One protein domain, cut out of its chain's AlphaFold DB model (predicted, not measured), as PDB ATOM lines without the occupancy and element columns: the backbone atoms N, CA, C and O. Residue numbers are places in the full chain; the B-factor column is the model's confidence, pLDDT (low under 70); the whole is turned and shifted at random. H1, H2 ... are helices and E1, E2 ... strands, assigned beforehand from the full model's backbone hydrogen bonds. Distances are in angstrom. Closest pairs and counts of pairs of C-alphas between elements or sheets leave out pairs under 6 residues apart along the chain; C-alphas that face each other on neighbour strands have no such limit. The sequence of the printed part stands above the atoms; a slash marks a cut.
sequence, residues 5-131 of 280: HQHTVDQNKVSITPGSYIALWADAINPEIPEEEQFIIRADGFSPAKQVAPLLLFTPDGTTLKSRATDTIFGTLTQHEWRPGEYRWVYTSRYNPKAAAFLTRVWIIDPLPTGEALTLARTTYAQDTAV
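This is residues 5 to 131 of the 280 residues of an uncharacterized protein of Rothia sp. HMSC071B01 (UniProt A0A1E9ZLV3). You are looking at a small, nearly closed barrel made by one strongly twisted sheet: E2, E4, E5, E6, E7 and E8 follow one another round it, and the chain then bends from E8 into E9, which comes back beside E2. E1 runs along E9 and residues 9 to 10 pair with E7, while the long helix H2 packs on the outside of E2 and E9 with its residues 114 to 121, and the short H1 grazes the sheet near E6 and E7. The printed part has 127 residues, with two named helices and nine named strands, which come along the chain as E1, E2, H1, E3, E4, E5, E6, E7, E8, E9 and H2; the class is mixed, helices and strands, and in the branched sheet E2 and E3 are parallel while the other neighbour pairs are antiparallel. The whole is compact and rounded, with a radius of gyration of the C-alphas of 13.9 A and spans of 34 by 32 by 31 A.

Find C-alpha 5 at (207.488, 245.024, 166.461), where strand E1, residues 5 to 7, begins. Read on to E2, residues 20 to 26, 20.0 A long from first to last C-alpha, then to helix H1, residues 35 to 38, and strand E3, residues 41 to 43. Next come E4, residues 57 to 59, and E5, residues 64 to 67. E6, residues 73 to 83, is the longest strand by residues and runs 29.6 A from C-alpha 73 at (187.385, 236.963, 160.887). E7, residues 86 to 93, is 22.5 A long; E8 is residues 100 to 102, and E9, residues 105 to 109, is 13.2 A long. Helix H2, residues 114 to 131, runs 25.6 A and ends at C-alpha 131 at (209.108, 244.350, 184.153).

Start in the sheet at its edge strand E1, antiparallel to E9, where N 5 and O 108 are 2.8 A apart. E9 is antiparallel to E2, with N 109 and O 21 at 2.8 A. Look at E2 for the branch: E9 lies on one side of it, and on the other side lie E4, beside residues 20 to 22, and E3, beside residues 24 to 26. N 42 and O 24, 3.0 A apart, join the parallel pair E2 and E3; E2, H1 and E3 form a strand-helix-strand unit, two parallel neighbour strands with a helix between, and its crossover is right-handed. N 57 and O 22 of E4 and E2 are 2.8 A apart. From there follow E4 E5 E6 E7 E8, a meander, each strand the antiparallel neighbour of the one before, with N 58 and O 66 at 2.8 A, N 65 and O 75 at 2.8 A, N 90 and O 78 at 2.8 A, and N 101 and O 91 at 2.9 A. Each step in it is a hairpin. E8 runs on into E9 across a break of 2 residues, at 94 degrees. H2 is on the sheet but only grazes it; its closest C-alphas to E9 are those of Ala 117 and Ile 109, 6.9 A apart. H1 also only grazes the sheet, with the C-alphas of Glu 37 and Phe 74 of E6 6.8 A apart. H1 and H2 are apart. Every O i to N i+4 pair in H2 is within hydrogen-bond range; H1 is too short for such a pair.

The two C-alphas farthest apart are those of Pro 84 and Gly 115, at 38.9 A. The printed part has no cut. The links E1 to E2, 12 residues, and E3 to E4, 13 residues, are long. The mean pLDDT of the printed part is 87.5; look at residues 44 to 52, in the E3 to E4 link, for the low confidence under 70.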
ATOM      1  N   HIS A   5     207.474 243.570 166.516       93.50
ATOM      2  CA  HIS A   5     207.488 245.024 166.461       93.50
ATOM      3  C   HIS A   5     206.377 245.566 167.352       93.50
ATOM      4  O   HIS A   5     205.224 245.139 167.249       93.50
ATOM      5  N   GLN A   6     206.717 246.497 168.241       91.81
ATOM      6  CA  GLN A   6     205.749 247.184 169.087       91.81
ATOM      7  C   GLN A   6     205.496 248.586 168.547       91.81
ATOM      8  O   GLN A   6     206.414 249.397 168.464       91.81
ATOM      9  N   HIS A   7     204.232 248.876 168.259       92.38
ATOM     10  CA  HIS A   7     203.776 250.161 167.751       92.38
ATOM     11  C   HIS A   7     202.801 250.803 168.731       92.38
ATOM     12  O   HIS A   7     201.971 250.112 169.322       92.38
ATOM     13  N   THR A   8     202.885 252.120 168.890       88.44
ATOM     14  CA  THR A   8     201.908 252.925 169.635       88.44
ATOM     15  C   THR A   8     201.350 253.997 168.701       88.44
ATOM     16  O   THR A   8     200.358 253.764 168.012       88.44
ATOM     17  N   VAL A   9     202.041 255.130 168.596       87.56
ATOM     18  CA  VAL A   9     201.834 256.157 167.573       87.56
ATOM     19  C   VAL A   9     203.053 256.154 166.663       87.56
ATOM     20  O   VAL A   9     204.179 256.288 167.140       87.56
ATOM     21  N   ASP A  10     202.828 256.010 165.363       89.88
ATOM     22  CA  ASP A  10     203.897 255.964 164.372       89.88
ATOM     23  C   ASP A  10     204.016 257.309 163.648       89.88
ATOM     24  O   ASP A  10     203.016 257.941 163.308       89.88
ATOM     25  N   GLN A  11     205.247 257.743 163.373       91.12
ATOM     26  CA  GLN A  11     205.493 258.966 162.594       91.12
ATOM     27  C   GLN A  11     205.287 258.766 161.087       91.12
ATOM     28  O   GLN A  11     205.158 259.718 160.325       91.12
ATOM     29  N   ASN A  12     205.268 257.509 160.649       89.25
ATOM     30  CA  ASN A  12     205.081 257.118 159.263       89.25
ATOM     31  C   ASN A  12     204.064 255.988 159.192       89.25
ATOM     32  O   ASN A  12     203.905 255.215 160.139       89.25
ATOM     33  N   LYS A  13     203.421 255.852 158.033       90.81
ATOM     34  CA  LYS A  13     202.566 254.702 157.772       90.81
ATOM     35  C   LYS A  13     203.410 253.423 157.728       90.81
ATOM     36  O   LYS A  13     204.409 253.352 157.017       90.81
ATOM     37  N   VAL A  14     202.982 252.415 158.469       92.94
ATOM     38  CA  VAL A  14     203.583 251.092 158.587       92.94
ATOM     39  C   VAL A  14     202.750 250.113 157.767       92.94
ATOM     40  O   VAL A  14     201.534 250.006 157.933       92.94
ATOM     41  N   SER A  15     203.402 249.390 156.863       92.38
ATOM     42  CA  SER A  15     202.782 248.280 156.139       92.38
ATOM     43  C   SER A  15     202.994 246.983 156.909       92.38
ATOM     44  O   SER A  15     204.121 246.660 157.274       92.38
ATOM     45  N   ILE A  16     201.917 246.232 157.130       95.19
ATOM     46  CA  ILE A  16     201.995 244.910 157.750       95.19
ATOM     47  C   ILE A  16     202.267 243.872 156.665       95.19
ATOM     48  O   ILE A  16     201.571 243.829 155.650       95.19
ATOM     49  N   THR A  17     203.259 243.017 156.889       96.12
ATOM     50  CA  THR A  17     203.550 241.904 155.985       96.12
ATOM     51  C   THR A  17     202.403 240.877 156.022       96.12
ATOM     52  O   THR A  17     202.001 240.444 157.104       96.12
ATOM     53  N   PRO A  18     201.866 240.441 154.867       96.75
ATOM     54  CA  PRO A  18     200.909 239.337 154.812       96.75
ATOM     55  C   PRO A  18     201.444 238.076 155.508       96.75
ATOM     56  O   PRO A  18     202.590 237.679 155.299       96.75
ATOM     57  N   GLY A  19     200.617 237.439 156.335       95.94
ATOM     58  CA  GLY A  19     200.998 236.283 157.150       95.94
ATOM     59  C   GLY A  19     201.512 236.621 158.556       95.94
ATOM     60  O   GLY A  19     201.926 235.713 159.276       95.94
ATOM     61  N   SER A  20     201.497 237.895 158.956       97.19
ATOM     62  CA  SER A  20     201.873 238.340 160.303       97.19
ATOM     63  C   SER A  20     200.856 237.948 161.384       97.19
ATOM     64  O   SER A  20     199.694 237.630 161.109       97.19
ATOM     65  N   TYR A  21     201.287 238.030 162.646       96.56
ATOM     66  CA  TYR A  21     200.421 237.872 163.818       96.56
ATOM     67  C   TYR A  21     200.319 239.162 164.614       96.56
ATOM     68  O   TYR A  21     201.299 239.886 164.758       96.56
ATOM     69  N   ILE A  22     199.134 239.426 165.156       96.62
ATOM     70  CA  ILE A  22     198.775 240.716 165.735       96.62
ATOM     71  C   ILE A  22     198.243 240.550 167.160       96.62
ATOM     72  O   ILE A  22     197.441 239.653 167.423       96.62
ATOM     73  N   ALA A  23     198.635 241.442 168.067       94.06
ATOM     74  CA  ALA A  23     197.992 241.615 169.371       94.06
ATOM     75  C   ALA A  23     197.624 243.089 169.596       94.06
ATOM     76  O   ALA A  23     198.355 243.979 169.158       94.06
ATOM     77  N   LEU A  24     196.484 243.339 170.250       93.00
ATOM     78  CA  LEU A  24     195.839 244.655 170.306       93.00
ATOM     79  C   LEU A  24     195.608 245.124 171.748       93.00
ATOM     80  O   LEU A  24     195.091 244.365 172.576       93.00
ATOM     81  N   TRP A  25     195.896 246.400 172.009       90.19
ATOM     82  CA  TRP A  25     195.575 247.082 173.261       90.19
ATOM     83  C   TRP A  25     194.913 248.437 173.025       90.19
ATOM     84  O   TRP A  25     195.211 249.118 172.045       90.19
ATOM     85  N   ALA A  26     194.040 248.838 173.947       87.25
ATOM     86  CA  ALA A  26     193.421 250.160 173.993       87.25
ATOM     87  C   ALA A  26     193.278 250.637 175.448       87.25
ATOM     88  O   ALA A  26     193.148 249.813 176.350       87.25
ATOM     89  N   ASP A  27     193.239 251.949 175.697       80.00
ATOM     90  CA  ASP A  27     193.034 252.499 177.052       80.00
ATOM     91  C   ASP A  27     191.678 252.080 177.631       80.00
ATOM     92  O   ASP A  27     191.551 251.678 178.789       80.00
ATOM     93  N   ALA A  28     190.656 252.151 176.784       78.50
ATOM     94  CA  ALA A  28     189.310 251.691 177.052       78.50
ATOM     95  C   ALA A  28     188.772 251.019 175.792       78.50
ATOM     96  O   ALA A  28     189.012 251.473 174.671       78.50
ATOM     97  N   ILE A  29     188.031 249.932 175.977       77.19
ATOM     98  CA  ILE A  29     187.367 249.256 174.869       77.19
ATOM     99  C   ILE A  29     186.152 250.105 174.483       77.19
ATOM    100  O   ILE A  29     185.336 250.436 175.343       77.19
ATOM    101  N   ASN A  30     186.049 250.488 173.205       80.38
ATOM    102  CA  ASN A  30     184.893 251.230 172.705       80.38
ATOM    103  C   ASN A  30     183.624 250.377 172.925       80.38
ATOM    104  O   ASN A  30     183.570 249.267 172.393       80.38
ATOM    105  N   PRO A  31     182.613 250.862 173.673       84.19
ATOM    106  CA  PRO A  31     181.404 250.090 173.966       84.19
ATOM    107  C   PRO A  31     180.574 249.756 172.720       84.19
ATOM    108  O   PRO A  31     179.735 248.864 172.775       84.19
ATOM    109  N   GLU A  32     180.792 250.446 171.598       85.75
ATOM    110  CA  GLU A  32     180.138 250.135 170.323       85.75
ATOM    111  C   GLU A  32     180.720 248.888 169.638       85.75
ATOM    112  O   GLU A  32     180.102 248.360 168.708       85.75
ATOM    113  N   ILE A  33     181.897 248.417 170.079       85.94
ATOM    114  CA  ILE A  33     182.454 247.135 169.644       85.94
ATOM    115  C   ILE A  33     181.625 246.018 170.292       85.94
ATOM    116  O   ILE A  33     181.497 246.012 171.521       85.94
ATOM    117  N   PRO A  34     181.088 245.067 169.503       86.38
ATOM    118  CA  PRO A  34     180.282 243.962 170.019       86.38
ATOM    119  C   PRO A  34     180.990 243.208 171.140       86.38
ATOM    120  O   PRO A  34     182.192 242.957 171.044       86.38
ATOM    121  N   GLU A  35     180.256 242.817 172.184       83.81
ATOM    122  CA  GLU A  35     180.812 242.111 173.349       83.81
ATOM    123  C   GLU A  35     181.589 240.851 172.943       83.81
ATOM    124  O   GLU A  35     182.663 240.588 173.490       83.81
ATOM    125  N   GLU A  36     181.118 240.124 171.922       81.81
ATOM    126  CA  GLU A  36     181.826 238.965 171.380       81.81
ATOM    127  C   GLU A  36     183.166 239.286 170.702       81.81
ATOM    128  O   GLU A  36     183.909 238.364 170.406       81.81
ATOM    129  N   GLU A  37     183.508 240.547 170.442       85.38
ATOM    130  CA  GLU A  37     184.805 240.956 169.886       85.38
ATOM    131  C   GLU A  37     185.690 241.650 170.921       85.38
ATOM    132  O   GLU A  37     186.912 241.637 170.789       85.38
ATOM    133  N   GLN A  38     185.114 242.211 171.986       84.25
ATOM    134  CA  GLN A  38     185.869 242.966 172.992       84.25
ATOM    135  C   GLN A  38     187.018 242.152 173.599       84.25
ATOM    136  O   GLN A  38     188.059 242.706 173.940       84.25
ATOM    137  N   PHE A  39     186.883 240.825 173.681       84.00
ATOM    138  CA  PHE A  39     187.913 239.956 174.247       84.00
ATOM    139  C   PHE A  39     189.220 239.896 173.433       84.00
ATOM    140  O   PHE A  39     190.229 239.444 173.986       84.00
ATOM    141  N   ILE A  40     189.231 240.318 172.160       88.06
ATOM    142  CA  ILE A  40     190.444 240.336 171.323       88.06
ATOM    143  C   ILE A  40     191.314 241.575 171.587       88.06
ATOM    144  O   ILE A  40     192.507 241.555 171.282       88.06
ATOM    145  N   ILE A  41     190.734 242.628 172.173       86.75
ATOM    146  CA  ILE A  41     191.418 243.870 172.545       86.75
ATOM    147  C   ILE A  41     191.622 243.863 174.058       86.75
ATOM    148  O   ILE A  41     190.687 243.675 174.836       86.75
ATOM    149  N   ARG A  42     192.858 244.066 174.513       83.50
ATOM    150  CA  ARG A  42     193.139 244.185 175.947       83.50
ATOM    151  C   ARG A  42     193.101 245.642 176.382       83.50
ATOM    152  O   ARG A  42     193.641 246.511 175.708       83.50
ATOM    153  N   ALA A  43     192.494 245.903 177.536       71.94
ATOM    154  CA  ALA A  43     192.645 247.198 178.180       71.94
ATOM    155  C   ALA A  43     194.111 247.369 178.617       71.94
ATOM    156  O   ALA A  43     194.671 246.466 179.240       71.94
ATOM    157  N   ASP A  44     194.727 248.508 178.305       62.53
ATOM    158  CA  ASP A  44     196.157 248.770 178.544       62.53
ATOM    159  C   ASP A  44     196.497 248.997 180.031       62.53
ATOM    160  O   ASP A  44     197.649 249.153 180.431       62.53
ATOM    161  N   GLY A  45     195.482 248.959 180.901       56.75
ATOM    162  CA  GLY A  45     195.645 249.040 182.343       56.75
ATOM    163  C   GLY A  45     196.440 247.857 182.894       56.75
ATOM    164  O   GLY A  45     195.884 246.795 183.177       56.75
ATOM    165  N   PHE A  46     197.739 248.060 183.134       53.06
ATOM    166  CA  PHE A  46     198.570 247.100 183.848       53.06
ATOM    167  C   PHE A  46     198.039 246.885 185.281       53.06
ATOM    168  O   PHE A  46     198.283 247.660 186.212       53.06
ATOM    169  N   SER A  47     197.305 245.789 185.473       55.28
ATOM    170  CA  SER A  47     196.814 245.334 186.772       55.28
ATOM    171  C   SER A  47     197.565 244.072 187.201       55.28
ATOM    172  O   SER A  47     197.300 243.002 186.657       55.28
ATOM    173  N   PRO A  48     198.469 244.133 188.198       51.31
ATOM    174  CA  PRO A  48     199.215 242.975 188.700       51.31
ATOM    175  C   PRO A  48     198.333 241.789 189.108       51.31
ATOM    176  O   PRO A  48     198.800 240.654 189.116       51.31
ATOM    177  N   ALA A  49     197.071 242.041 189.458       51.03
ATOM    178  CA  ALA A  49     196.118 241.024 189.893       51.03
ATOM    179  C   ALA A  49     195.172 240.539 188.777       51.03
ATOM    180  O   ALA A  49     194.334 239.685 189.033       51.03
ATOM    181  N   LYS A  50     195.230 241.116 187.567       58.50
ATOM    182  CA  LYS A  50     194.292 240.816 186.467       58.50
ATOM    183  C   LYS A  50     194.982 240.784 185.099       58.50
ATOM    184  O   LYS A  50     194.404 241.213 184.106       58.50
ATOM    185  N   GLN A  51     196.233 240.328 185.053       65.31
ATOM    186  CA  GLN A  51     196.961 240.188 183.792       65.31
ATOM    187  C   GLN A  51     196.349 239.062 182.962       65.31
ATOM    188  O   GLN A  51     196.284 237.923 183.420       65.31
ATOM    189  N   VAL A  52     195.896 239.392 181.756       68.06
ATOM    190  CA  VAL A  52     195.378 238.432 180.781       68.06
ATOM    191  C   VAL A  52     196.123 238.663 179.477       68.06
ATOM    192  O   VAL A  52     196.060 239.759 178.914       68.06
ATOM    193  N   ALA A  53     196.800 237.625 178.984       72.12
ATOM    194  CA  ALA A  53     197.509 237.699 177.714       72.12
ATOM    195  C   ALA A  53     196.559 238.148 176.586       72.12
ATOM    196  O   ALA A  53     195.383 237.745 176.562       72.12
ATOM    197  N   PRO A  54     197.019 239.008 175.663       75.31
ATOM    198  CA  PRO A  54     196.230 239.374 174.496       75.31
ATOM    199  C   PRO A  54     195.955 238.143 173.631       75.31
ATOM    200  O   PRO A  54     196.743 237.192 173.598       75.31
ATOM    201  N   LEU A  55     194.837 238.165 172.908       87.94
ATOM    202  CA  LEU A  55     194.609 237.156 171.886       87.94
ATOM    203  C   LEU A  55     195.564 237.416 170.717       87.94
ATOM    204  O   LEU A  55     195.599 238.518 170.179       87.94
ATOM    205  N   LEU A  56     196.312 236.387 170.316       92.38
ATOM    206  CA  LEU A  56     197.149 236.456 169.125       92.38
ATOM    207  C   LEU A  56     196.299 236.179 167.880       92.38
ATOM    208  O   LEU A  56     195.872 235.042 167.644       92.38
ATOM    209  N   LEU A  57     196.048 237.231 167.111       95.50
ATOM    210  CA  LEU A  57     195.326 237.222 165.843       95.50
ATOM    211  C   LEU A  57     196.291 236.952 164.686       95.50
ATOM    212  O   LEU A  57     197.499 237.126 164.818       95.50
ATOM    213  N   PHE A  58     195.758 236.543 163.542       96.38
ATOM    214  CA  PHE A  58     196.510 236.333 162.309       96.38
ATOM    215  C   PHE A  58     195.977 237.249 161.210       96.38
ATOM    216  O   PHE A  58     194.760 237.426 161.096       96.38
ATOM    217  N   THR A  59     196.878 237.796 160.390       96.81
ATOM    218  CA  THR A  59     196.511 238.604 159.228       96.81
ATOM    219  C   THR A  59     197.019 237.996 157.919       96.81
ATOM    220  O   THR A  59     198.218 238.006 157.656       96.81
ATOM    221  N   PRO A  60     196.136 237.437 157.066       96.12
ATOM    222  CA  PRO A  60     196.559 236.799 155.820       96.12
ATOM    223  C   PRO A  60     197.055 237.793 154.766       96.12
ATOM    224  O   PRO A  60     197.831 237.406 153.904       96.12
ATOM    225  N   ASP A  61     196.598 239.042 154.820       96.62
ATOM    226  CA  ASP A  61     196.766 240.069 153.783       96.62
ATOM    227  C   ASP A  61     197.384 241.376 154.320       96.62
ATOM    228  O   ASP A  61     197.541 242.336 153.570       96.62
ATOM    229  N   GLY A  62     197.726 241.426 155.611       96.06
ATOM    230  CA  GLY A  62     198.255 242.616 156.277       96.06
ATOM    231  C   GLY A  62     197.188 243.617 156.740       96.06
ATOM    232  O   GLY A  62     197.542 244.688 157.226       96.06
ATOM    233  N   THR A  63     195.894 243.308 156.606       96.75
ATOM    234  CA  THR A  63     194.798 244.195 157.046       96.75
ATOM    235  C   THR A  63     193.679 243.456 157.772       96.75
ATOM    236  O   THR A  63     193.230 243.892 158.829       96.75
ATOM    237  N   THR A  64     193.229 242.319 157.252       97.12
ATOM    238  CA  THR A  64     192.189 241.485 157.847       97.12
ATOM    239  C   THR A  64     192.721 240.828 159.110       97.12
ATOM    240  O   THR A  64     193.793 240.230 159.095       97.12
ATOM    241  N   LEU A  65     191.962 240.885 160.201       96.19
ATOM    242  CA  LEU A  65     192.267 240.185 161.443       96.19
ATOM    243  C   LEU A  65     191.355 238.977 161.596       96.19
ATOM    244  O   LEU A  65     190.130 239.113 161.612       96.19
ATOM    245  N   LYS A  66     191.948 237.795 161.756       95.06
ATOM    246  CA  LYS A  66     191.213 236.559 162.029       95.06
ATOM    247  C   LYS A  66     191.819 235.750 163.167       95.06
ATOM    248  O   LYS A  66     192.988 235.890 163.521       95.06
ATOM    249  N   SER A  67     191.002 234.875 163.736       91.88
ATOM    250  CA  SER A  67     191.424 233.840 164.669       91.88
ATOM    251  C   SER A  67     192.466 232.938 164.016       91.88
ATOM    252  O   SER A  67     192.253 232.420 162.920       91.88
ATOM    253  N   ARG A  68     193.565 232.688 164.730       88.88
ATOM    254  CA  ARG A  68     194.584 231.705 164.330       88.88
ATOM    255  C   ARG A  68     194.098 230.250 164.397       88.88
ATOM    256  O   ARG A  68     194.792 229.375 163.903       88.88
ATOM    257  N   ALA A  69     192.976 229.981 165.077       85.94
ATOM    258  CA  ALA A  69     192.517 228.622 165.395       85.94
ATOM    259  C   ALA A  69     191.229 228.212 164.668       85.94
ATOM    260  O   ALA A  69     191.036 227.034 164.392       85.94
ATOM    261  N   THR A  70     190.338 229.163 164.388       86.38
ATOM    262  CA  THR A  70     188.967 228.885 163.917       86.38
ATOM    263  C   THR A  70     188.638 229.555 162.584       86.38
ATOM    264  O   THR A  70     187.481 229.550 162.178       86.38
ATOM    265  N   ASP A  71     189.615 230.216 161.949       83.38
ATOM    266  CA  ASP A  71     189.452 231.056 160.748       83.38
ATOM    267  C   ASP A  71     188.394 232.173 160.856       83.38
ATOM    268  O   ASP A  71     188.098 232.874 159.889       83.38
ATOM    269  N   THR A  72     187.849 232.401 162.051       91.75
ATOM    270  CA  THR A  72     186.867 233.449 162.317       91.75
ATOM    271  C   THR A  72     187.497 234.818 162.096       91.75
ATOM    272  O   THR A  72     188.407 235.202 162.821       91.75
ATOM    273  N   ILE A  73     187.013 235.559 161.103       93.50
ATOM    274  CA  ILE A  73     187.385 236.963 160.887       93.50
ATOM    275  C   ILE A  73     186.785 237.803 162.018       93.50
ATOM    276  O   ILE A  73     185.663 237.536 162.416       93.50
ATOM    277  N   PHE A  74     187.487 238.807 162.530       92.00
ATOM    278  CA  PHE A  74     186.949 239.739 163.532       92.00
ATOM    279  C   PHE A  74     186.758 241.140 162.958       92.00
ATOM    280  O   PHE A  74     185.765 241.799 163.231       92.00
ATOM    281  N   GLY A  75     187.658 241.582 162.086       94.00
ATOM    282  CA  GLY A  75     187.615 242.939 161.566       94.00
ATOM    283  C   GLY A  75     188.856 243.268 160.764       94.00
ATOM    284  O   GLY A  75     189.541 242.368 160.269       94.00
ATOM    285  N   THR A  76     189.161 244.554 160.661       95.94
ATOM    286  CA  THR A  76     190.369 245.045 159.996       95.94
ATOM    287  C   THR A  76     191.217 245.882 160.940       95.94
ATOM    288  O   THR A  76     190.716 246.522 161.864       95.94
ATOM    289  N   LEU A  77     192.525 245.857 160.699       96.81
ATOM    290  CA  LEU A  77     193.508 246.724 161.319       96.81
ATOM    291  C   LEU A  77     194.056 247.670 160.257       96.81
ATOM    292  O   LEU A  77     194.602 247.239 159.242       96.81
ATOM    293  N   THR A  78     193.915 248.967 160.495       95.00
ATOM    294  CA  THR A  78     194.437 250.009 159.609       95.00
ATOM    295  C   THR A  78     195.139 251.089 160.419       95.00
ATOM    296  O   THR A  78     195.034 251.126 161.643       95.00
ATOM    297  N   GLN A  79     195.866 251.975 159.741       94.56
ATOM    298  CA  GLN A  79     196.375 253.199 160.348       94.56
ATOM    299  C   GLN A  79     195.610 254.410 159.837       94.56
ATOM    300  O   GLN A  79     195.401 254.560 158.629       94.56
ATOM    301  N   HIS A  80     195.250 255.286 160.767       90.69
ATOM    302  CA  HIS A  80     194.593 256.556 160.507       90.69
ATOM    303  C   HIS A  80     195.493 257.707 160.956       90.69
ATOM    304  O   HIS A  80     196.024 257.691 162.068       90.69
ATOM    305  N   GLU A  81     195.643 258.720 160.108       91.81
ATOM    306  CA  GLU A  81     196.367 259.941 160.460       91.81
ATOM    307  C   GLU A  81     195.525 260.764 161.438       91.81
ATOM    308  O   GLU A  81     194.434 261.226 161.110       91.81
ATOM    309  N   TRP A  82     195.985 260.888 162.678       85.62
ATOM    310  CA  TRP A  82     195.279 261.638 163.721       85.62
ATOM    311  C   TRP A  82     195.728 263.101 163.768       85.62
ATOM    312  O   TRP A  82     194.927 264.003 164.020       85.62
ATOM    313  N   ARG A  83     197.014 263.339 163.503       88.50
ATOM    314  CA  ARG A  83     197.633 264.656 163.323       88.50
ATOM    315  C   ARG A  83     198.612 264.580 162.156       88.50
ATOM    316  O   ARG A  83     199.034 263.471 161.838       88.50
ATOM    317  N   PRO A  84     198.998 265.720 161.554       91.12
ATOM    318  CA  PRO A  84     200.000 265.733 160.495       91.12
ATOM    319  C   PRO A  84     201.256 264.955 160.902       91.12
ATOM    320  O   PRO A  84     201.953 265.358 161.835       91.12
ATOM    321  N   GLY A  85     201.516 263.832 160.227       88.50
ATOM    322  CA  GLY A  85     202.659 262.959 160.520       88.50
ATOM    323  C   GLY A  85     202.541 262.101 161.787       88.50
ATOM    324  O   GLY A  85     203.548 261.579 162.249       88.50
ATOM    325  N   GLU A  86     201.345 261.936 162.362       92.12
ATOM    326  CA  GLU A  86     201.080 261.002 163.465       92.12
ATOM    327  C   GLU A  86     199.971 260.017 163.078       92.12
ATOM    328  O   GLU A  86     198.789 260.367 162.978       92.12
ATOM    329  N   TYR A  87     200.351 258.753 162.923       93.12
ATOM    330  CA  TYR A  87     199.464 257.656 162.568       93.12
ATOM    331  C   TYR A  87     199.131 256.818 163.798       93.12
ATOM    332  O   TYR A  87     200.009 256.390 164.547       93.12
ATOM    333  N   ARG A  88     197.836 256.561 163.996       92.44
ATOM    334  CA  ARG A  88     197.325 255.670 165.039       92.44
ATOM    335  C   ARG A  88     196.729 254.423 164.429       92.44
ATOM    336  O   ARG A  88     196.067 254.484 163.395       92.44
ATOM    337  N   TRP A  89     196.920 253.307 165.115       95.00
ATOM    338  CA  TRP A  89     196.285 252.053 164.755       95.00
ATOM    339  C   TRP A  89     194.800 252.069 165.112       95.00
ATOM    340  O   TRP A  89     194.404 252.500 166.197       95.00
ATOM    341  N   VAL A  90     193.982 251.592 164.181       93.75
ATOM    342  CA  VAL A  90     192.529 251.539 164.294       93.75
ATOM    343  C   VAL A  90     192.060 250.129 163.978       93.75
ATOM    344  O   VAL A  90     192.286 249.619 162.878       93.75
ATOM    345  N   TYR A  91     191.391 249.521 164.952       94.19
ATOM    346  CA  TYR A  91     190.592 248.323 164.743       94.19
ATOM    347  C   TYR A  91     189.184 248.721 164.299       94.19
ATOM    348  O   TYR A  91     188.553 249.551 164.954       94.19
ATOM    349  N   THR A  92     188.674 248.106 163.235       93.75
ATOM    350  CA  THR A  92     187.284 248.254 162.785       93.75
ATOM    351  C   THR A  92     186.582 246.904 162.834       93.75
ATOM    352  O   THR A  92     187.031 245.952 162.195       93.75
ATOM    353  N   SER A  93     185.478 246.828 163.582       91.75
ATOM    354  CA  SER A  93     184.688 245.602 163.743       91.75
ATOM    355  C   SER A  93     184.043 245.157 162.429       91.75
ATOM    356  O   SER A  93     183.525 245.981 161.669       91.75
ATOM    357  N   ARG A  94     183.999 243.841 162.174       90.00
ATOM    358  CA  ARG A  94     183.242 243.295 161.033       90.00
ATOM    359  C   ARG A  94     181.733 243.398 161.235       90.00
ATOM    360  O   ARG A  94     180.998 243.537 160.262       90.00
ATOM    361  N   TYR A  95     181.277 243.267 162.479       86.19
ATOM    362  CA  TYR A  95     179.857 243.216 162.827       86.19
ATOM    363  C   TYR A  95     179.268 244.615 162.993       86.19
ATOM    364  O   TYR A  95     178.084 244.818 162.727       86.19
ATOM    365  N   ASN A  96     180.097 245.592 163.367       87.06
ATOM    366  CA  ASN A  96     179.724 246.998 163.375       87.06
ATOM    367  C   ASN A  96     180.846 247.864 162.776       87.06
ATOM    368  O   ASN A  96     181.660 248.404 163.518       87.06
ATOM    369  N   PRO A  97     180.873 248.079 161.447       84.62
ATOM    370  CA  PRO A  97     181.915 248.880 160.799       84.62
ATOM    371  C   PRO A  97     181.976 250.351 161.239       84.62
ATOM    372  O   PRO A  97     182.932 251.048 160.907       84.62
ATOM    373  N   LYS A  98     180.962 250.848 161.964       85.00
ATOM    374  CA  LYS A  98     180.991 252.180 162.589       85.00
ATOM    375  C   LYS A  98     181.715 252.178 163.940       85.00
ATOM    376  O   LYS A  98     182.208 253.222 164.349       85.00
ATOM    377  N   ALA A  99     181.820 251.021 164.594       82.81
ATOM    378  CA  ALA A  99     182.569 250.847 165.828       82.81
ATOM    379  C   ALA A  99     184.060 250.669 165.529       82.81
ATOM    380  O   ALA A  99     184.526 249.596 165.131       82.81
ATOM    381  N   ALA A 100     184.810 251.747 165.740       84.69
ATOM    382  CA  ALA A 100     186.260 251.760 165.650       84.69
ATOM    383  C   ALA A 100     186.888 251.876 167.047       84.69
ATOM    384  O   ALA A 100     186.431 252.665 167.876       84.69
ATOM    385  N   ALA A 101     187.958 251.123 167.305       87.12
ATOM    386  CA  ALA A 101     188.819 251.331 168.467       87.12
ATOM    387  C   ALA A 101     190.151 251.927 168.026       87.12
ATOM    388  O   ALA A 101     190.876 251.325 167.233       87.12
ATOM    389  N   PHE A 102     190.487 253.081 168.596       89.44
ATOM    390  CA  PHE A 102     191.847 253.602 168.557       89.44
ATOM    391  C   PHE A 102     192.696 252.809 169.540       89.44
ATOM    392  O   PHE A 102     192.395 252.746 170.732       89.44
ATOM    393  N   LEU A 103     193.740 252.186 169.017       91.62
ATOM    394  CA  LEU A 103     194.605 251.302 169.776       91.62
ATOM    395  C   LEU A 103     195.752 252.111 170.383       91.62
ATOM    396  O   LEU A 103     196.322 252.986 169.730       91.62
ATOM    397  N   THR A 104     196.081 251.821 171.637       89.75
ATOM    398  CA  THR A 104     197.214 252.441 172.342       89.75
ATOM    399  C   THR A 104     198.513 251.730 172.027       89.75
ATOM    400  O   THR A 104     199.569 252.359 171.970       89.75
ATOM    401  N   ARG A 105     198.426 250.418 171.796       90.88
ATOM    402  CA  ARG A 105     199.547 249.567 171.429       90.88
ATOM    403  C   ARG A 105     199.096 248.454 170.488       90.88
ATOM    404  O   ARG A 105     198.029 247.865 170.661       90.88
ATOM    405  N   VAL A 106     199.957 248.134 169.530       93.38
ATOM    406  CA  VAL A 106     199.844 246.980 168.639       93.38
ATOM    407  C   VAL A 106     201.171 246.242 168.620       93.38
ATOM    408  O   VAL A 106     202.227 246.855 168.471       93.38
ATOM    409  N   TRP A 107     201.123 244.920 168.758       94.75
ATOM    410  CA  TRP A 107     202.253 244.073 168.385       94.75
ATOM    411  C   TRP A 107     202.028 243.506 166.999       94.75
ATOM    412  O   TRP A 107     200.957 242.967 166.726       94.75
ATOM    413  N   ILE A 108     203.058 243.596 166.167       96.19
ATOM    414  CA  ILE A 108     203.129 242.967 164.855       96.19
ATOM    415  C   ILE A 108     204.284 241.980 164.901       96.19
ATOM    416  O   ILE A 108     205.438 242.370 165.044       96.19
ATOM    417  N   ILE A 109     203.981 240.695 164.800       96.50
ATOM    418  CA  ILE A 109     204.983 239.643 164.669       96.50
ATOM    419  C   ILE A 109     205.078 239.298 163.189       96.50
ATOM    420  O   ILE A 109     204.065 238.970 162.563       96.50
ATOM    421  N   ASP A 110     206.283 239.387 162.634       95.75
ATOM    422  CA  ASP A 110     206.556 238.984 161.255       95.75
ATOM    423  C   ASP A 110     206.111 237.532 160.990       95.75
ATOM    424  O   ASP A 110     205.999 236.734 161.930       95.75
ATOM    425  N   PRO A 111     205.853 237.155 159.723       95.81
ATOM    426  CA  PRO A 111     205.397 235.811 159.398       95.81
ATOM    427  C   PRO A 111     206.330 234.727 159.954       95.81
ATOM    428  O   PRO A 111     207.527 234.689 159.666       95.81
ATOM    429  N   LEU A 112     205.744 233.831 160.746       93.50
ATOM    430  CA  LEU A 112     206.403 232.723 161.437       93.50
ATOM    431  C   LEU A 112     205.473 231.502 161.490       93.50
ATOM    432  O   LEU A 112     204.242 231.648 161.424       93.50
ATOM    433  N   PRO A 113     206.013 230.286 161.683       93.50
ATOM    434  CA  PRO A 113     205.201 229.148 162.092       93.50
ATOM    435  C   PRO A 113     204.377 229.493 163.341       93.50
ATOM    436  O   PRO A 113     204.879 230.099 164.287       93.50
ATOM    437  N   THR A 114     203.100 229.100 163.374       90.69
ATOM    438  CA  THR A 114     202.158 229.522 164.431       90.69
ATOM    439  C   THR A 114     202.642 229.189 165.845       90.69
ATOM    440  O   THR A 114     202.434 229.978 166.766       90.69
ATOM    441  N   GLY A 115     203.307 228.044 166.028       90.44
ATOM    442  CA  GLY A 115     203.885 227.658 167.319       90.44
ATOM    443  C   GLY A 115     205.013 228.588 167.778       90.44
ATOM    444  O   GLY A 115     205.079 228.938 168.957       90.44
ATOM    445  N   GLU A 116     205.855 229.041 166.849       93.62
ATOM    446  CA  GLU A 116     206.951 229.975 167.127       93.62
ATOM    447  C   GLU A 116     206.415 231.372 167.442       93.62
ATOM    448  O   GLU A 116     206.789 231.949 168.461       93.62
ATOM    449  N   ALA A 117     205.460 231.874 166.650       91.81
ATOM    450  CA  ALA A 117     204.809 233.160 166.904       91.81
ATOM    451  C   ALA A 117     204.112 233.191 168.275       91.81
ATOM    452  O   ALA A 117     204.225 234.168 169.016       91.81
ATOM    453  N   LEU A 118     203.430 232.101 168.649       89.94
ATOM    454  CA  LEU A 118     202.785 231.981 169.956       89.94
ATOM    455  C   LEU A 118     203.805 231.939 171.099       89.94
ATOM    456  O   LEU A 118     203.580 232.552 172.143       89.94
ATOM    457  N   THR A 119     204.914 231.223 170.914       89.94
ATOM    458  CA  THR A 119     205.992 231.140 171.910       89.94
ATOM    459  C   THR A 119     206.659 232.498 172.106       89.94
ATOM    460  O   THR A 119     206.839 232.925 173.249       89.94
ATOM    461  N   LEU A 120     206.943 233.213 171.014       91.00
ATOM    462  CA  LEU A 120     207.478 234.572 171.042       91.00
ATOM    463  C   LEU A 120     206.517 235.522 171.766       91.00
ATOM    464  O   LEU A 120     206.911 236.147 172.745       91.00
ATOM    465  N   ALA A 121     205.238 235.552 171.376       89.12
ATOM    466  CA  ALA A 121     204.231 236.403 172.011       89.12
ATOM    467  C   ALA A 121     204.099 236.139 173.521       89.12
ATOM    468  O   ALA A 121     204.038 237.078 174.315       89.12
ATOM    469  N   ARG A 122     204.076 234.865 173.935       85.62
ATOM    470  CA  ARG A 122     203.984 234.478 175.352       85.62
ATOM    471  C   ARG A 122     205.220 234.888 176.140       85.62
ATOM    472  O   ARG A 122     205.077 235.417 177.239       85.62
ATOM    473  N   THR A 123     206.408 234.668 175.582       85.75
ATOM    474  CA  THR A 123     207.677 235.013 176.235       85.75
ATOM    475  C   THR A 123     207.806 236.525 176.396       85.75
ATOM    476  O   THR A 123     208.089 236.998 177.497       85.75
ATOM    477  N   THR A 124     207.502 237.292 175.344       87.69
ATOM    478  CA  THR A 124     207.498 238.760 175.396       87.69
ATOM    479  C   THR A 124     206.467 239.274 176.396       87.69
ATOM    480  O   THR A 124     206.796 240.098 177.242       87.69
ATOM    481  N   TYR A 125     205.242 238.742 176.392       84.50
ATOM    482  CA  TYR A 125     204.217 239.147 177.360       84.50
ATOM    483  C   TYR A 125     204.598 238.825 178.809       84.50
ATOM    484  O   TYR A 125     204.358 239.640 179.702       84.50
ATOM    485  N   ALA A 126     205.217 237.669 179.058       81.38
ATOM    486  CA  ALA A 126     205.726 237.315 180.378       81.38
ATOM    487  C   ALA A 126     206.841 238.274 180.833       81.38
ATOM    488  O   ALA A 126     206.824 238.712 181.982       81.38
ATOM    489  N   GLN A 127     207.768 238.639 179.939       85.38
ATOM    490  CA  GLN A 127     208.816 239.634 180.199       85.38
ATOM    491  C   GLN A 127     208.227 241.012 180.517       85.38
ATOM    492  O   GLN A 127     208.523 241.558 181.577       85.38
ATOM    493  N   ASP A 128     207.361 241.547 179.658       83.81
ATOM    494  CA  ASP A 128     206.708 242.845 179.864       83.81
ATOM    495  C   ASP A 128     205.939 242.882 181.183       83.81
ATOM    496  O   ASP A 128     206.001 243.852 181.938       83.81
ATOM    497  N   THR A 129     205.236 241.789 181.489       80.12
ATOM    498  CA  THR A 129     204.496 241.667 182.741       80.12
ATOM    499  C   THR A 129     205.440 241.689 183.938       80.12
ATOM    500  O   THR A 129     205.164 242.372 184.926       80.12
ATOM    501  N   ALA A 130     206.554 240.962 183.865       82.88
ATOM    502  CA  ALA A 130     207.548 240.910 184.926       82.88
ATOM    503  C   ALA A 130     208.183 242.289 185.175       82.88
ATOM    504  O   ALA A 130     208.230 242.750 186.317       82.88
ATOM    505  N   VAL A 131     208.570 242.983 184.101       87.19
ATOM    506  CA  VAL A 131     209.108 244.350 184.153       87.19
ATOM    507  C   VAL A 131     208.076 245.314 184.735       87.19
ATOM    508  O   VAL A 131     208.372 246.015 185.699       87.19
TER     509      VAL A 131